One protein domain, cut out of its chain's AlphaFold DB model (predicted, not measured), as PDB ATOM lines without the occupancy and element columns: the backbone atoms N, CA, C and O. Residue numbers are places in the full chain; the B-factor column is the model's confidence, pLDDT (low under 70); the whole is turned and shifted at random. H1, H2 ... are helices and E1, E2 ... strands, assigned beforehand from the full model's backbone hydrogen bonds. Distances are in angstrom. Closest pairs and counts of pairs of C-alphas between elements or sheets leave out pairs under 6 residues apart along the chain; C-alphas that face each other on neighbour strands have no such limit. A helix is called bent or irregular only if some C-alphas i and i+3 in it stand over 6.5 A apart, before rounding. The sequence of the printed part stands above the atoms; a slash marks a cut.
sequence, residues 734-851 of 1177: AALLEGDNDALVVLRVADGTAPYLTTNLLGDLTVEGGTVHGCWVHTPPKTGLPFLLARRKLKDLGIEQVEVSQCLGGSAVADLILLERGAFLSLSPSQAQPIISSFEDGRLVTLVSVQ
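This is residues 734 to 851 of the 1177 residues of the protein "PG_binding_1 domain-containing protein" of Arsenicitalea aurantiaca (UniProt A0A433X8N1). A strongly twisted sheet of five strands curls round helix H2 on one face, while H4 stands up from the opposite face and the short helices H1 and H3 graze the sheet. A small hairpin, E2 and E3, lies at one end of the domain, near the start of E4. The printed part has 118 residues, in the order H1 E1 E2 E3 E4 H2 E5 E6 H3 H4 E7, four named helices and seven named strands, class mixed. The large sheet runs E5 E4 E6 E1 E7 and is mixed; the whole is compact, with a radius of gyration of the C-alphas of 13.4 A and spans of 37 by 30 by 25 A.

In the large sheet, E5 is residues 802 to 806, E4 772 to 776, E6 816 to 820, E1 744 to 749, 16.5 A long, and E7 844 to 850, 17.2 A. E7 ends at C-alpha 850, (128.265, 96.741, 85.965). E2 is residues 757 to 759 and E3 765 to 767. H2, residues 785 to 796, is 17.0 A long and begins at C-alpha 785, (129.314, 87.298, 83.391). H4, residues 829 to 840, is 15.3 A long; it is irregular, but only just: C-alphas 831 and 834 are 6.7 A apart. H1 is residues 734 to 737, beginning at C-alpha 734, (133.579, 111.631, 83.547), and H3 821 to 825.

E5 and E4 are parallel, with N 774 and O 803 2.8 A apart, within hydrogen-bond range. E4 and E6 are parallel, with N 818 and O 775 at 2.8 A. E6 and E1 are antiparallel, with N 747 and O 817 at 2.8 A, and so are E1 and E7, with N 746 and O 848 at 2.8 A. E4, H2 and E5 form a strand-helix-strand unit, two parallel neighbour strands with a helix between, its crossover right-handed. E6, H3 and H4, and E7 form a split one, with E1 between its strands, also right-handed. The closest C-alphas of H2 and E7, Pro 786 and Val 850, are 6.3 A apart. H4 has a height over the sheet of 12.2 A. H1 and H3 only just touch, with 3 pairs of C-alphas within 8 A, the closest Leu 737 and Arg 821 at 7.2 A. H2 and H4 are apart. In the hairpin of E2 and E3, N 766 and O 758 are 2.8 A apart. Every O i to N i+4 pair is within hydrogen-bond range in H2 and H3, 6 of 8 in H4, and H1 is too short for one.

The C-alphas farthest apart, Leu 761 and Lys 782, are 39.2 A apart. The printed part has no cut and no long link. Its mean pLDDT is 82.0; residues 761, 763, 769, 782 to 783, 808 to 813 and 830 are under 70.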
ATOM      1  N   ALA A 734     133.028 112.350  82.398       75.69
ATOM      2  CA  ALA A 734     133.579 111.631  83.547       75.69
ATOM      3  C   ALA A 734     132.864 110.294  83.799       75.69
ATOM      4  O   ALA A 734     133.517 109.271  83.928       75.69
ATOM      5  N   ALA A 735     131.530 110.245  83.731       74.31
ATOM      6  CA  ALA A 735     130.774 109.000  83.931       74.31
ATOM      7  C   ALA A 735     131.088 107.890  82.896       74.31
ATOM      8  O   ALA A 735     130.857 106.706  83.160       74.31
ATOM      9  N   LEU A 736     131.608 108.262  81.721       82.25
ATOM     10  CA  LEU A 736     132.032 107.335  80.672       82.25
ATOM     11  C   LEU A 736     133.524 106.975  80.793       82.25
ATOM     12  O   LEU A 736     133.885 105.816  80.580       82.25
ATOM     13  N   LEU A 737     134.380 107.951  81.121       81.38
ATOM     14  CA  LEU A 737     135.845 107.816  81.092       81.38
ATOM     15  C   LEU A 737     136.482 107.447  82.439       81.38
ATOM     16  O   LEU A 737     137.556 106.848  82.442       81.38
ATOM     17  N   GLU A 738     135.838 107.783  83.555       77.31
ATOM     18  CA  GLU A 738     136.287 107.478  84.914       77.31
ATOM     19  C   GLU A 738     135.576 106.245  85.475       77.31
ATOM     20  O   GLU A 738     134.454 105.894  85.095       77.31
ATOM     21  N   GLY A 739     136.251 105.589  86.414       76.81
ATOM     22  CA  GLY A 739     135.795 104.368  87.055       76.81
ATOM     23  C   GLY A 739     136.635 103.165  86.658       76.81
ATOM     24  O   GLY A 739     137.678 103.267  86.014       76.81
ATOM     25  N   ASP A 740     136.179 102.003  87.083       81.56
ATOM     26  CA  ASP A 740     136.899 100.756  86.907       81.56
ATOM     27  C   ASP A 740     137.051 100.349  85.426       81.56
ATOM     28  O   ASP A 740     136.106 100.444  84.640       81.56
ATOM     29  N   ASN A 741     138.251  99.901  85.047       84.19
ATOM     30  CA  ASN A 741     138.579  99.510  83.677       84.19
ATOM     31  C   ASN A 741     137.825  98.253  83.237       84.19
ATOM     32  O   ASN A 741     137.460  98.153  82.072       84.19
ATOM     33  N   ASP A 742     137.538  97.325  84.140       84.38
ATOM     34  CA  ASP A 742     136.882  96.070  83.762       84.38
ATOM     35  C   ASP A 742     135.343  96.187  83.843       84.38
ATOM     36  O   ASP A 742     134.610  95.214  83.652       84.38
ATOM     37  N   ALA A 743     134.831  97.397  84.093       88.75
ATOM     38  CA  ALA A 743     133.404  97.662  84.154       88.75
ATOM     39  C   ALA A 743     132.759  97.642  82.763       88.75
ATOM     40  O   ALA A 743     133.229  98.287  81.816       88.75
ATOM     41  N   LEU A 744     131.605  96.983  82.675       92.25
ATOM     42  CA  LEU A 744     130.724  97.042  81.518       92.25
ATOM     43  C   LEU A 744     129.783  98.244  81.648       92.25
ATOM     44  O   LEU A 744     129.094  98.419  82.653       92.25
ATOM     45  N   VAL A 745     129.724  99.063  80.606       92.25
ATOM     46  CA  VAL A 745     128.829 100.211  80.482       92.25
ATOM     47  C   VAL A 745     127.925  99.993  79.273       92.25
ATOM     48  O   VAL A 745     128.386  99.736  78.160       92.25
ATOM     49  N   VAL A 746     126.619 100.101  79.502       93.50
ATOM     50  CA  VAL A 746     125.580 100.056  78.476       93.50
ATOM     51  C   VAL A 746     124.978 101.449  78.360       93.50
ATOM     52  O   VAL A 746     124.386 101.970  79.309       93.50
ATOM     53  N   LEU A 747     125.138 102.058  77.194       92.25
ATOM     54  CA  LEU A 747     124.592 103.367  76.860       92.25
ATOM     55  C   LEU A 747     123.324 103.188  76.026       92.25
ATOM     56  O   LEU A 747     123.296 102.339  75.139       92.25
ATOM     57  N   ARG A 748     122.304 104.012  76.265       91.69
ATOM     58  CA  ARG A 748     121.143 104.127  75.375       91.69
ATOM     59  C   ARG A 748     121.326 105.267  74.387       91.69
ATOM     60  O   ARG A 748     121.890 106.307  74.739       91.69
ATOM     61  N   VAL A 749     120.778 105.093  73.191       88.44
ATOM     62  CA  VAL A 749     120.612 106.176  72.219       88.44
ATOM     63  C   VAL A 749     119.375 106.996  72.603       88.44
ATOM     64  O   VAL A 749     118.261 106.486  72.629       88.44
ATOM     65  N   ALA A 750     119.579 108.262  72.973       82.00
ATOM     66  CA  ALA A 750     118.558 109.147  73.547       82.00
ATOM     67  C   ALA A 750     118.164 110.318  72.627       82.00
ATOM     68  O   ALA A 750     117.378 111.177  73.018       82.00
ATOM     69  N   ASP A 751     118.689 110.361  71.401       78.38
ATOM     70  CA  ASP A 751     118.449 111.430  70.422       78.38
ATOM     71  C   ASP A 751     117.233 111.187  69.508       78.38
ATOM     72  O   ASP A 751     117.005 111.936  68.557       78.38
ATOM     73  N   GLY A 752     116.446 110.147  69.806       77.31
ATOM     74  CA  GLY A 752     115.261 109.754  69.045       77.31
ATOM     75  C   GLY A 752     115.555 108.928  67.791       77.31
ATOM     76  O   GLY A 752     114.639 108.699  67.005       77.31
ATOM     77  N   THR A 753     116.802 108.487  67.581       80.94
ATOM     78  CA  THR A 753     117.183 107.633  66.438       80.94
ATOM     79  C   THR A 753     117.207 106.133  66.751       80.94
ATOM     80  O   THR A 753     117.446 105.329  65.847       80.94
ATOM     81  N   ALA A 754     116.943 105.753  68.005       83.69
ATOM     82  CA  ALA A 754     116.819 104.364  68.429       83.69
ATOM     83  C   ALA A 754     115.641 103.675  67.698       83.69
ATOM     84  O   ALA A 754     114.536 104.223  67.697       83.69
ATOM     85  N   PRO A 755     115.857 102.522  67.037       81.25
ATOM     86  CA  PRO A 755     114.844 101.873  66.202       81.25
ATOM     87  C   PRO A 755     113.690 101.227  66.981       81.25
ATOM     88  O   PRO A 755     112.583 101.168  66.452       81.25
ATOM     89  N   TYR A 756     113.946 100.736  68.195       87.50
ATOM     90  CA  TYR A 756     112.999  99.955  68.993       87.50
ATOM     91  C   TYR A 756     112.888 100.430  70.446       87.50
ATOM     92  O   TYR A 756     111.932 100.070  71.124       87.50
ATOM     93  N   LEU A 757     113.823 101.243  70.948       88.44
ATOM     94  CA  LEU A 757     113.796 101.765  72.316       88.44
ATOM     95  C   LEU A 757     113.389 103.247  72.348       88.44
ATOM     96  O   LEU A 757     114.164 104.129  71.985       88.44
ATOM     97  N   THR A 758     112.188 103.530  72.845       84.94
ATOM     98  CA  THR A 758     111.611 104.880  72.939       84.94
ATOM     99  C   THR A 758     111.254 105.241  74.387       84.94
ATOM    100  O   THR A 758     111.532 104.481  75.314       84.94
ATOM    101  N   THR A 759     110.707 106.440  74.616       83.94
ATOM    102  CA  THR A 759     110.169 106.847  75.926       83.94
ATOM    103  C   THR A 759     108.719 107.295  75.805       83.94
ATOM    104  O   THR A 759     108.385 108.038  74.879       83.94
ATOM    105  N   ASN A 760     107.871 106.908  76.759       78.56
ATOM    106  CA  ASN A 760     106.470 107.327  76.808       78.56
ATOM    107  C   ASN A 760     106.310 108.794  77.285       78.56
ATOM    108  O   ASN A 760     107.280 109.475  77.621       78.56
ATOM    109  N   LEU A 761     105.066 109.295  77.348       67.81
ATOM    110  CA  LEU A 761     104.754 110.667  77.798       67.81
ATOM    111  C   LEU A 761     105.140 110.960  79.265       67.81
ATOM    112  O   LEU A 761     105.180 112.127  79.653       67.81
ATOM    113  N   LEU A 762     105.399 109.925  80.068       75.00
ATOM    114  CA  LEU A 762     105.858 110.014  81.458       75.00
ATOM    115  C   LEU A 762     107.390 109.920  81.578       75.00
ATOM    116  O   LEU A 762     107.930 110.185  82.648       75.00
ATOM    117  N   GLY A 763     108.086 109.610  80.479       69.88
ATOM    118  CA  GLY A 763     109.536 109.444  80.432       69.88
ATOM    119  C   GLY A 763     110.031 108.017  80.683       69.88
ATOM    120  O   GLY A 763     111.246 107.818  80.685       69.88
ATOM    121  N   ASP A 764     109.143 107.031  80.851       80.62
ATOM    122  CA  ASP A 764     109.539 105.627  81.026       80.62
ATOM    123  C   ASP A 764     109.979 105.015  79.696       80.62
ATOM    124  O   ASP A 764     109.451 105.370  78.639       80.62
ATOM    125  N   LEU A 765     110.916 104.065  79.749       84.50
ATOM    126  CA  LEU A 765     111.401 103.348  78.571       84.50
ATOM    127  C   LEU A 765     110.325 102.406  78.016       84.50
ATOM    128  O   LEU A 765     109.686 101.664  78.760       84.50
ATOM    129  N   THR A 766     110.155 102.412  76.698       84.94
ATOM    130  CA  THR A 766     109.218 101.552  75.968       84.94
ATOM    131  C   THR A 766     109.932 100.827  74.837       84.94
ATOM    132  O   THR A 766     110.699 101.439  74.096       84.94
ATOM    133  N   VAL A 767     109.681  99.520  74.703       86.62
ATOM    134  CA  VAL A 767     110.261  98.677  73.648       86.62
ATOM    135  C   VAL A 767     109.209  98.386  72.578       86.62
ATOM    136  O   VAL A 767     108.197  97.739  72.843       86.62
ATOM    137  N   GLU A 768     109.454  98.842  71.355       77.81
ATOM    138  CA  GLU A 768     108.646  98.550  70.173       77.81
ATOM    139  C   GLU A 768     109.131  97.242  69.528       77.81
ATOM    140  O   GLU A 768     110.318  97.057  69.295       77.81
ATOM    141  N   GLY A 769     108.235  96.289  69.252       67.25
ATOM    142  CA  GLY A 769     108.603  95.024  68.588       67.25
ATOM    143  C   GLY A 769     109.229  93.940  69.482       67.25
ATOM    144  O   GLY A 769     109.550  92.868  68.978       67.25
ATOM    145  N   GLY A 770     109.355  94.174  70.795       73.00
ATOM    146  CA  GLY A 770     109.691  93.154  71.805       73.00
ATOM    147  C   GLY A 770     111.176  92.795  71.951       73.00
ATOM    148  O   GLY A 770     111.546  92.180  72.951       73.00
ATOM    149  N   THR A 771     112.029  93.228  71.021       82.00
ATOM    150  CA  THR A 771     113.476  92.964  71.039       82.00
ATOM    151  C   THR A 771     114.253  94.250  70.804       82.00
ATOM    152  O   THR A 771     113.966  94.996  69.874       82.00
ATOM    153  N   VAL A 772     115.264  94.490  71.639       89.31
ATOM    154  CA  VAL A 772     116.150  95.657  71.555       89.31
ATOM    155  C   VAL A 772     117.476  95.260  70.908       89.31
ATOM    156  O   VAL A 772     118.060  94.229  71.259       89.31
ATOM    157  N   HIS A 773     117.996  96.087  69.998       90.00
ATOM    158  CA  HIS A 773     119.279  95.826  69.350       90.00
ATOM    159  C   HIS A 773     120.427  96.588  70.009       90.00
ATOM    160  O   HIS A 773     120.459  97.818  70.064       90.00
ATOM    161  N   GLY A 774     121.423  95.833  70.461       89.19
ATOM    162  CA  GLY A 774     122.680  96.345  70.980       89.19
ATOM    163  C   GLY A 774     123.851  96.143  70.021       89.19
ATOM    164  O   GLY A 774     123.865  95.226  69.191       89.19
ATOM    165  N   CYS A 775     124.902  96.947  70.173       89.31
ATOM    166  CA  CYS A 775     126.187  96.638  69.552       89.31
ATOM    167  C   CYS A 775     127.397  96.919  70.454       89.31
ATOM    168  O   CYS A 775     127.394  97.859  71.246       89.31
ATOM    169  N   TRP A 776     128.449  96.104  70.315       90.00
ATOM    170  CA  TRP A 776     129.733  96.279  70.998       90.00
ATOM    171  C   TRP A 776     130.658  97.229  70.231       90.00
ATOM    172  O   TRP A 776     130.923  97.026  69.041       90.00
ATOM    173  N   VAL A 777     131.197  98.239  70.922       86.19
ATOM    174  CA  VAL A 777     132.116  99.242  70.336       86.19
ATOM    175  C   VAL A 777     133.512  98.662  70.067       86.19
ATOM    176  O   VAL A 777     134.231  99.118  69.180       86.19
ATOM    177  N   HIS A 778     133.886  97.620  70.805       85.75
ATOM    178  CA  HIS A 778     135.109  96.841  70.625       85.75
ATOM    179  C   HIS A 778     134.762  95.357  70.428       85.75
ATOM    180  O   HIS A 778     133.599  94.977  70.332       85.75
ATOM    181  N   THR A 779     135.767  94.489  70.316       81.88
ATOM    182  CA  THR A 779     135.526  93.038  70.276       81.88
ATOM    183  C   THR A 779     134.878  92.581  71.590       81.88
ATOM    184  O   THR A 779     135.410  92.953  72.639       81.88
ATOM    185  N   PRO A 780     133.783  91.792  71.566       78.44
ATOM    186  CA  PRO A 780     133.096  91.362  72.783       78.44
ATOM    187  C   PRO A 780     134.041  90.670  73.781       78.44
ATOM    188  O   PRO A 780     134.933  89.924  73.350       78.44
ATOM    189  N   PRO A 781     133.863  90.892  75.095       73.81
ATOM    190  CA  PRO A 781     134.693  90.269  76.120       73.81
ATOM    191  C   PRO A 781     134.539  88.745  76.125       73.81
ATOM    192  O   PRO A 781     133.497  88.194  75.776       73.81
ATOM    193  N   LYS A 782     135.598  88.039  76.542       64.88
ATOM    194  CA  LYS A 782     135.615  86.563  76.593       64.88
ATOM    195  C   LYS A 782     134.765  85.986  77.729       64.88
ATOM    196  O   LYS A 782     134.385  84.823  77.664       64.88
ATOM    197  N   THR A 783     134.518  86.768  78.775       69.00
ATOM    198  CA  THR A 783     133.723  86.385  79.945       69.00
ATOM    199  C   THR A 783     132.298  86.910  79.796       69.00
ATOM    200  O   THR A 783     132.096  88.117  79.689       69.00
ATOM    201  N   GLY A 784     131.305  86.018  79.827       75.94
ATOM    202  CA  GLY A 784     129.890  86.389  79.684       75.94
ATOM    203  C   GLY A 784     129.246  86.996  80.937       75.94
ATOM    204  O   GLY A 784     128.144  87.530  80.844       75.94
ATOM    205  N   LEU A 785     129.911  86.941  82.098       85.06
ATOM    206  CA  LEU A 785     129.314  87.298  83.391       85.06
ATOM    207  C   LEU A 785     128.925  88.788  83.522       85.06
ATOM    208  O   LEU A 785     127.777  89.042  83.888       85.06
ATOM    209  N   PRO A 786     129.774  89.776  83.155       87.38
ATOM    210  CA  PRO A 786     129.366  91.185  83.177       87.38
ATOM    211  C   PRO A 786     128.145  91.452  82.292       87.38
ATOM    212  O   PRO A 786     127.238  92.194  82.665       87.38
ATOM    213  N   PHE A 787     128.089  90.806  81.124       87.38
ATOM    214  CA  PHE A 787     126.975  90.950  80.193       87.38
ATOM    215  C   PHE A 787     125.690  90.297  80.716       87.38
ATOM    216  O   PHE A 787     124.611  90.864  80.564       87.38
ATOM    217  N   LEU A 788     125.789  89.152  81.391       85.56
ATOM    218  CA  LEU A 788     124.660  88.514  82.065       85.56
ATOM    219  C   LEU A 788     124.086  89.406  83.176       85.56
ATOM    220  O   LEU A 788     122.870  89.583  83.253       85.56
ATOM    221  N   LEU A 789     124.949  90.020  83.992       88.44
ATOM    222  CA  LEU A 789     124.536  90.994  85.007       88.44
ATOM    223  C   LEU A 789     123.871  92.221  84.376       88.44
ATOM    224  O   LEU A 789     122.836  92.678  84.862       88.44
ATOM    225  N   ALA A 790     124.405  92.713  83.256       89.00
ATOM    226  CA  ALA A 790     123.788  93.805  82.516       89.00
ATOM    227  C   ALA A 790     122.408  93.415  81.963       89.00
ATOM    228  O   ALA A 790     121.474  94.199  82.093       89.00
ATOM    229  N   ARG A 791     122.231  92.203  81.418       87.25
ATOM    230  CA  ARG A 791     120.921  91.711  80.946       87.25
ATOM    231  C   ARG A 791     119.887  91.632  82.064       87.25
ATOM    232  O   ARG A 791     118.750  92.030  81.837       87.25
ATOM    233  N   ARG A 792     120.270  91.178  83.265       87.31
ATOM    234  CA  ARG A 792     119.375  91.192  84.439       87.31
ATOM    235  C   ARG A 792     118.917  92.620  84.760       87.31
ATOM    236  O   ARG A 792     117.721  92.869  84.796       87.31
ATOM    237  N   LYS A 793     119.859  93.565  84.863       90.88
ATOM    238  CA  LYS A 793     119.548  94.985  85.116       90.88
ATOM    239  C   LYS A 793     118.703  95.626  84.005       90.88
ATOM    240  O   LYS A 793     117.872  96.476  84.289       90.88
ATOM    241  N   LEU A 794     118.896  95.235  82.743       89.69
ATOM    242  CA  LEU A 794     118.074  95.703  81.620       89.69
ATOM    243  C   LEU A 794     116.648  95.132  81.675       89.69
ATOM    244  O   LEU A 794     115.696  95.852  81.384       89.69
ATOM    245  N   LYS A 795     116.487  93.876  82.108       85.88
ATOM    246  CA  LYS A 795     115.173  93.255  82.317       85.88
ATOM    247  C   LYS A 795     114.369  93.973  83.400       85.88
ATOM    248  O   LYS A 795     113.177  94.196  83.205       85.88
ATOM    249  N   ASP A 796     115.026  94.411  84.473       86.56
ATOM    250  CA  ASP A 796     114.400  95.223  85.529       86.56
ATOM    251  C   ASP A 796     113.886  96.580  85.003       86.56
ATOM    252  O   ASP A 796     112.966  97.163  85.569       86.56
ATOM    253  N   LEU A 797     114.439  97.061  83.884       84.25
ATOM    254  CA  LEU A 797     114.016  98.277  83.181       84.25
ATOM    255  C   LEU A 797     112.984  98.012  82.068       84.25
ATOM    256  O   LEU A 797     112.710  98.902  81.265       84.25
ATOM    257  N   GLY A 798     112.419  96.801  81.995       82.94
ATOM    258  CA  GLY A 798     111.410  96.425  81.000       82.94
ATOM    259  C   GLY A 798     111.972  95.979  79.645       82.94
ATOM    260  O   GLY A 798     111.211  95.835  78.690       82.94
ATOM    261  N   ILE A 799     113.286  95.747  79.535       87.00
ATOM    262  CA  ILE A 799     113.931  95.246  78.313       87.00
ATOM    263  C   ILE A 799     114.156  93.734  78.449       87.00
ATOM    264  O   ILE A 799     115.158  93.283  79.003       87.00
ATOM    265  N   GLU A 800     113.211  92.935  77.949       81.50
ATOM    266  CA  GLU A 800     113.232  91.476  78.134       81.50
ATOM    267  C   GLU A 800     114.207  90.744  77.201       81.50
ATOM    268  O   GLU A 800     114.827  89.754  77.605       81.50
ATOM    269  N   GLN A 801     114.366  91.223  75.963       82.19
ATOM    270  CA  GLN A 801     115.210  90.592  74.947       82.19
ATOM    271  C   GLN A 801     116.198  91.589  74.342       82.19
ATOM    272  O   GLN A 801     115.822  92.680  73.912       82.19
ATOM    273  N   VAL A 802     117.474  91.191  74.296       85.75
ATOM    274  CA  VAL A 802     118.569  91.999  73.744       85.75
ATOM    275  C   VAL A 802     119.376  91.159  72.767       85.75
ATOM    276  O   VAL A 802     120.011  90.177  73.159       85.75
ATOM    277  N   GLU A 803     119.401  91.577  71.506       85.50
ATOM    278  CA  GLU A 803     120.261  90.993  70.478       85.50
ATOM    279  C   GLU A 803     121.487  91.872  70.265       85.50
ATOM    280  O   GLU A 803     121.355  93.073  70.045       85.50
ATOM    281  N   VAL A 804     122.689  91.288  70.316       85.38
ATOM    282  CA  VAL A 804     123.934  92.066  70.265       85.38
ATOM    283  C   VAL A 804     124.819  91.674  69.087       85.38
ATOM    284  O   VAL A 804     125.092  90.498  68.853       85.38
ATOM    285  N   SER A 805     125.323  92.684  68.377       84.12
ATOM    286  CA  SER A 805     126.289  92.557  67.275       84.12
ATOM    287  C   SER A 805     127.529  93.442  67.496       84.12
ATOM    288  O   SER A 805     127.691  94.032  68.561       84.12
ATOM    289  N   GLN A 806     128.453  93.537  66.534       83.31
ATOM    290  CA  GLN A 806     129.584  94.476  66.611       83.31
ATOM    291  C   GLN A 806     129.238  95.790  65.892       83.31
ATOM    292  O   GLN A 806     128.719  95.761  64.777       83.31
ATOM    293  N   CYS A 807     129.547  96.944  66.494       80.81
ATOM    294  CA  CYS A 807     129.205  98.239  65.905       80.81
ATOM    295  C   CYS A 807     129.991  98.491  64.601       80.81
ATOM    296  O   CYS A 807     131.225  98.504  64.587       80.81
ATOM    297  N   LEU A 808     129.286  98.750  63.495       62.47
ATOM    298  CA  LEU A 808     129.889  99.085  62.202       62.47
ATOM    299  C   LEU A 808     130.101 100.606  62.081       62.47
ATOM    300  O   LEU A 808     129.159 101.366  61.880       62.47
ATOM    301  N   GLY A 809     131.358 101.053  62.187       55.25
ATOM    302  CA  GLY A 809     131.823 102.339  61.639       55.25
ATOM    303  C   GLY A 809     131.081 103.609  62.077       55.25
ATOM    304  O   GLY A 809     130.928 104.512  61.260       55.25
ATOM    305  N   GLY A 810     130.632 103.697  63.334       51.34
ATOM    306  CA  GLY A 810     130.060 104.922  63.913       51.34
ATOM    307  C   GLY A 810     128.646 105.297  63.445       51.34
ATOM    308  O   GLY A 810     128.209 106.404  63.732       51.34
ATOM    309  N   SER A 811     127.939 104.406  62.738       49.06
ATOM    310  CA  SER A 811     126.573 104.642  62.230       49.06
ATOM    311  C   SER A 811     125.663 103.408  62.354       49.06
ATOM    312  O   SER A 811     124.775 103.201  61.524       49.06
ATOM    313  N   ALA A 812     125.866 102.552  63.356       52.09
ATOM    314  CA  ALA A 812     124.895 101.497  63.626       52.09
ATOM    315  C   ALA A 812     123.620 102.133  64.206       52.09
ATOM    316  O   ALA A 812     123.689 102.809  65.229       52.09
ATOM    317  N   VAL A 813     122.478 101.927  63.540       64.44
ATOM    318  CA  VAL A 813     121.148 102.201  64.099       64.44
ATOM    319  C   VAL A 813     120.915 101.129  65.159       64.44
ATOM    320  O   VAL A 813     120.497 100.018  64.844       64.44
ATOM    321  N   ALA A 814     121.344 101.415  66.381       81.12
ATOM    322  CA  ALA A 814     121.243 100.527  67.528       81.12
ATOM    323  C   ALA A 814     120.518 101.269  68.646       81.12
ATOM    324  O   ALA A 814     120.632 102.486  68.769       81.12
ATOM    325  N   ASP A 815     119.791 100.531  69.468       88.62
ATOM    326  CA  ASP A 815     119.139 101.070  70.655       88.62
ATOM    327  C   ASP A 815     120.141 101.222  71.805       88.62
ATOM    328  O   ASP A 815     120.097 102.191  72.570       88.62
ATOM    329  N   LEU A 816     121.064 100.256  71.904       92.62
ATOM    330  CA  LEU A 816     122.054 100.147  72.968       92.62
ATOM    331  C   LEU A 816     123.483 100.072  72.419       92.62
ATOM    332  O   LEU A 816     123.779  99.359  71.459       92.62
ATOM    333  N   ILE A 817     124.403 100.747  73.098       90.94
ATOM    334  CA  ILE A 817     125.839 100.708  72.823       90.94
ATOM    335  C   ILE A 817     126.551 100.115  74.037       90.94
ATOM    336  O   ILE A 817     126.448 100.641  75.143       90.94
ATOM    337  N   LEU A 818     127.271  99.015  73.828       92.38
ATOM    338  CA  LEU A 818     127.944  98.257  74.877       92.38
ATOM    339  C   LEU A 818     129.455  98.448  74.786       92.38
ATOM    340  O   LEU A 818     130.057  98.301  73.714       92.38
ATOM    341  N   LEU A 819     130.074  98.750  75.924       91.31
ATOM    342  CA  LEU A 819     131.521  98.880  76.036       91.31
ATOM    343  C   LEU A 819     132.022  98.478  77.422       91.31
ATOM    344  O   LEU A 819     131.435  98.817  78.440       91.31
ATOM    345  N   GLU A 820     133.143  97.783  77.453       90.81
ATOM    346  CA  GLU A 820     133.997  97.598  78.614       90.81
ATOM    347  C   GLU A 820     134.973  98.775  78.667       90.81
ATOM    348  O   GLU A 820     135.622  99.104  77.664       90.81
ATOM    349  N   ARG A 821     135.051  99.451  79.815       88.31
ATOM    350  CA  ARG A 821     135.711 100.756  79.927       88.31
ATOM    351  C   ARG A 821     137.177 100.696  79.494       88.31
ATOM    352  O   ARG A 821     137.583 101.445  78.619       88.31
ATOM    353  N   GLY A 822     137.965  99.758  79.995       86.06
ATOM    354  CA  GLY A 822     139.385  99.601  79.679       86.06
ATOM    355  C   GLY A 822     139.627  99.289  78.202       86.06
ATOM    356  O   GLY A 822     140.516  99.875  77.577       86.06
ATOM    357  N   ALA A 823     138.786  98.436  77.608       85.88
ATOM    358  CA  ALA A 823     138.826  98.155  76.176       85.88
ATOM    359  C   ALA A 823     138.495  99.409  75.350       85.88
ATOM    360  O   ALA A 823     139.188  99.696  74.371       85.88
ATOM    361  N   PHE A 824     137.511 100.203  75.777       86.81
ATOM    362  CA  PHE A 824     137.163 101.484  75.164       86.81
ATOM    363  C   PHE A 824     138.284 102.530  75.290       86.81
ATOM    364  O   PHE A 824     138.636 103.174  74.301       86.81
ATOM    365  N   LEU A 825     138.919 102.652  76.460       82.75
ATOM    366  CA  LEU A 825     140.036 103.577  76.702       82.75
ATOM    367  C   LEU A 825     141.297 103.196  75.906       82.75
ATOM    368  O   LEU A 825     142.136 104.053  75.621       82.75
ATOM    369  N   SER A 826     141.420 101.930  75.498       81.88
ATOM    370  CA  SER A 826     142.507 101.448  74.636       81.88
ATOM    371  C   SER A 826     142.309 101.736  73.138       81.88
ATOM    372  O   SER A 826     143.245 101.554  72.354       81.88
ATOM    373  N   LEU A 827     141.118 102.196  72.728       77.88
ATOM    374  CA  LEU A 827     140.831 102.569  71.340       77.88
ATOM    375  C   LEU A 827     141.625 103.813  70.917       77.88
ATOM    376  O   LEU A 827     141.992 104.660  71.737       77.88
ATOM    377  N   SER A 828     141.872 103.965  69.610       76.44
ATOM    378  CA  SER A 828     142.518 105.184  69.116       76.44
ATOM    379  C   SER A 828     141.605 106.403  69.319       76.44
ATOM    380  O   SER A 828     140.382 106.266  69.220       76.44
ATOM    381  N   PRO A 829     142.148 107.624  69.502       70.69
ATOM    382  CA  PRO A 829     141.327 108.828  69.673       70.69
ATOM    383  C   PRO A 829     140.287 109.018  68.559       70.69
ATOM    384  O   PRO A 829     139.150 109.382  68.822       70.69
ATOM    385  N   SER A 830     140.621 108.670  67.313       63.06
ATOM    386  CA  SER A 830     139.688 108.703  66.175       63.06
ATOM    387  C   SER A 830     138.502 107.731  66.270       63.06
ATOM    388  O   SER A 830     137.505 107.942  65.586       63.06
ATOM    389  N   GLN A 831     138.603 106.670  67.075       72.00
ATOM    390  CA  GLN A 831     137.550 105.673  67.304       72.00
ATOM    391  C   GLN A 831     136.714 105.999  68.549       72.00
ATOM    392  O   GLN A 831     135.507 105.778  68.534       72.00
ATOM    393  N   ALA A 832     137.336 106.548  69.597       76.38
ATOM    394  CA  ALA A 832     136.655 106.909  70.841       76.38
ATOM    395  C   ALA A 832     135.921 108.262  70.753       76.38
ATOM    396  O   ALA A 832     134.833 108.409  71.309       76.38
ATOM    397  N   GLN A 833     136.471 109.237  70.013       78.06
ATOM    398  CA  GLN A 833     135.939 110.604  69.958       78.06
ATOM    399  C   GLN A 833     134.464 110.696  69.521       78.06
ATOM    400  O   GLN A 833     133.736 111.462  70.144       78.06
ATOM    401  N   PRO A 834     133.968 109.939  68.518       78.88
ATOM    402  CA  PRO A 834     132.555 110.006  68.130       78.88
ATOM    403  C   PRO A 834     131.585 109.567  69.237       78.88
ATOM    404  O   PRO A 834     130.492 110.118  69.343       78.88
ATOM    405  N   ILE A 835     131.983 108.596  70.066       83.00
ATOM    406  CA  ILE A 835     131.179 108.118  71.200       83.00
ATOM    407  C   ILE A 835     131.225 109.137  72.338       83.00
ATOM    408  O   ILE A 835     130.180 109.480  72.881       83.00
ATOM    409  N   ILE A 836     132.409 109.682  72.636       81.69
ATOM    410  CA  ILE A 836     132.594 110.706  73.675       81.69
ATOM    411  C   ILE A 836     131.808 111.966  73.338       81.69
ATOM    412  O   ILE A 836     131.055 112.444  74.174       81.69
ATOM    413  N   SER A 837     131.905 112.462  72.104       78.31
ATOM    414  CA  SER A 837     131.150 113.645  71.689       78.31
ATOM    415  C   SER A 837     129.639 113.400  71.719       78.31
ATOM    416  O   SER A 837     128.903 114.249  72.201       78.31
ATOM    417  N   SER A 838     129.153 112.228  71.296       80.44
ATOM    418  CA  SER A 838     127.721 111.910  71.410       80.44
ATOM    419  C   SER A 838     127.247 111.765  72.864       80.44
ATOM    420  O   SER A 838     126.088 112.063  73.143       80.44
ATOM    421  N   PHE A 839     128.117 111.352  73.788       83.50
ATOM    422  CA  PHE A 839     127.830 111.321  75.225       83.50
ATOM    423  C   PHE A 839     127.814 112.731  75.838       83.50
ATOM    424  O   PHE A 839     126.861 113.086  76.524       83.50
ATOM    425  N   GLU A 840     128.809 113.571  75.525       80.56
ATOM    426  CA  GLU A 840     128.870 114.978  75.963       80.56
ATOM    427  C   GLU A 840     127.683 115.805  75.444       80.56
ATOM    428  O   GLU A 840     127.165 116.660  76.160       80.56
ATOM    429  N   ASP A 841     127.215 115.512  74.226       80.31
ATOM    430  CA  ASP A 841     126.038 116.140  73.615       80.31
ATOM    431  C   ASP A 841     124.698 115.605  74.175       80.31
ATOM    432  O   ASP A 841     123.632 116.045  73.742       80.31
ATOM    433  N   GLY A 842     124.718 114.622  75.087       80.88
ATOM    434  CA  GLY A 842     123.521 114.002  75.672       80.88
ATOM    435  C   GLY A 842     122.743 113.067  74.736       80.88
ATOM    436  O   GLY A 842     121.642 112.634  75.072       80.88
ATOM    437  N   ARG A 843     123.298 112.734  73.562       83.62
ATOM    438  CA  ARG A 843     122.703 111.786  72.598       83.62
ATOM    439  C   ARG A 843     122.911 110.333  73.008       83.62
ATOM    440  O   ARG A 843     122.109 109.475  72.650       83.62
ATOM    441  N   LEU A 844     123.968 110.064  73.769       86.94
ATOM    442  CA  LEU A 844     124.181 108.807  74.475       86.94
ATOM    443  C   LEU A 844     124.084 109.055  75.975       86.94
ATOM    444  O   LEU A 844     124.698 109.985  76.489       86.94
ATOM    445  N   VAL A 845     123.342 108.203  76.675       87.88
ATOM    446  CA  VAL A 845     123.167 108.301  78.129       87.88
ATOM    447  C   VAL A 845     123.416 106.937  78.752       87.88
ATOM    448  O   VAL A 845     122.962 105.925  78.220       87.88
ATOM    449  N   THR A 846     124.124 106.893  79.880       91.38
ATOM    450  CA  THR A 846     124.327 105.645  80.625       91.38
ATOM    451  C   THR A 846     122.984 105.080  81.071       91.38
ATOM    452  O   THR A 846     122.239 105.744  81.787       91.38
ATOM    453  N   LEU A 847     122.688 103.856  80.637       91.12
ATOM    454  CA  LEU A 847     121.479 103.129  81.011       91.12
ATOM    455  C   LEU A 847     121.770 102.137  82.139       91.12
ATOM    456  O   LEU A 847     121.077 102.121  83.150       91.12
ATOM    457  N   VAL A 848     122.824 101.334  81.979       91.94
ATOM    458  CA  VAL A 848     123.272 100.353  82.975       91.94
ATOM    459  C   VAL A 848     124.795 100.376  83.045       91.94
ATOM    460  O   VAL A 848     125.470 100.472  82.022       91.94
ATOM    461  N   SER A 849     125.347 100.239  84.247       90.44
ATOM    462  CA  SER A 849     126.759  99.921  84.439       90.44
ATOM    463  C   SER A 849     126.905  98.759  85.423       90.44
ATOM    464  O   SER A 849     126.134  98.638  86.381       90.44
ATOM    465  N   VAL A 850     127.865  97.882  85.138       91.44
ATOM    466  CA  VAL A 850     128.265  96.741  85.965       91.44
ATOM    467  C   VAL A 850     129.747  96.918  86.268       91.44
ATOM    468  O   VAL A 850     130.562  96.868  85.347       91.44
ATOM    469  N   GLN A 851     130.095  97.160  87.530       90.31
ATOM    470  CA  GLN A 851     131.495  97.294  87.949       90.31
ATOM    471  C   GLN A 851     132.186  95.918  88.036       90.31
ATOM    472  O   GLN A 851     131.522  94.882  88.158       90.31
TER     473      GLN A 851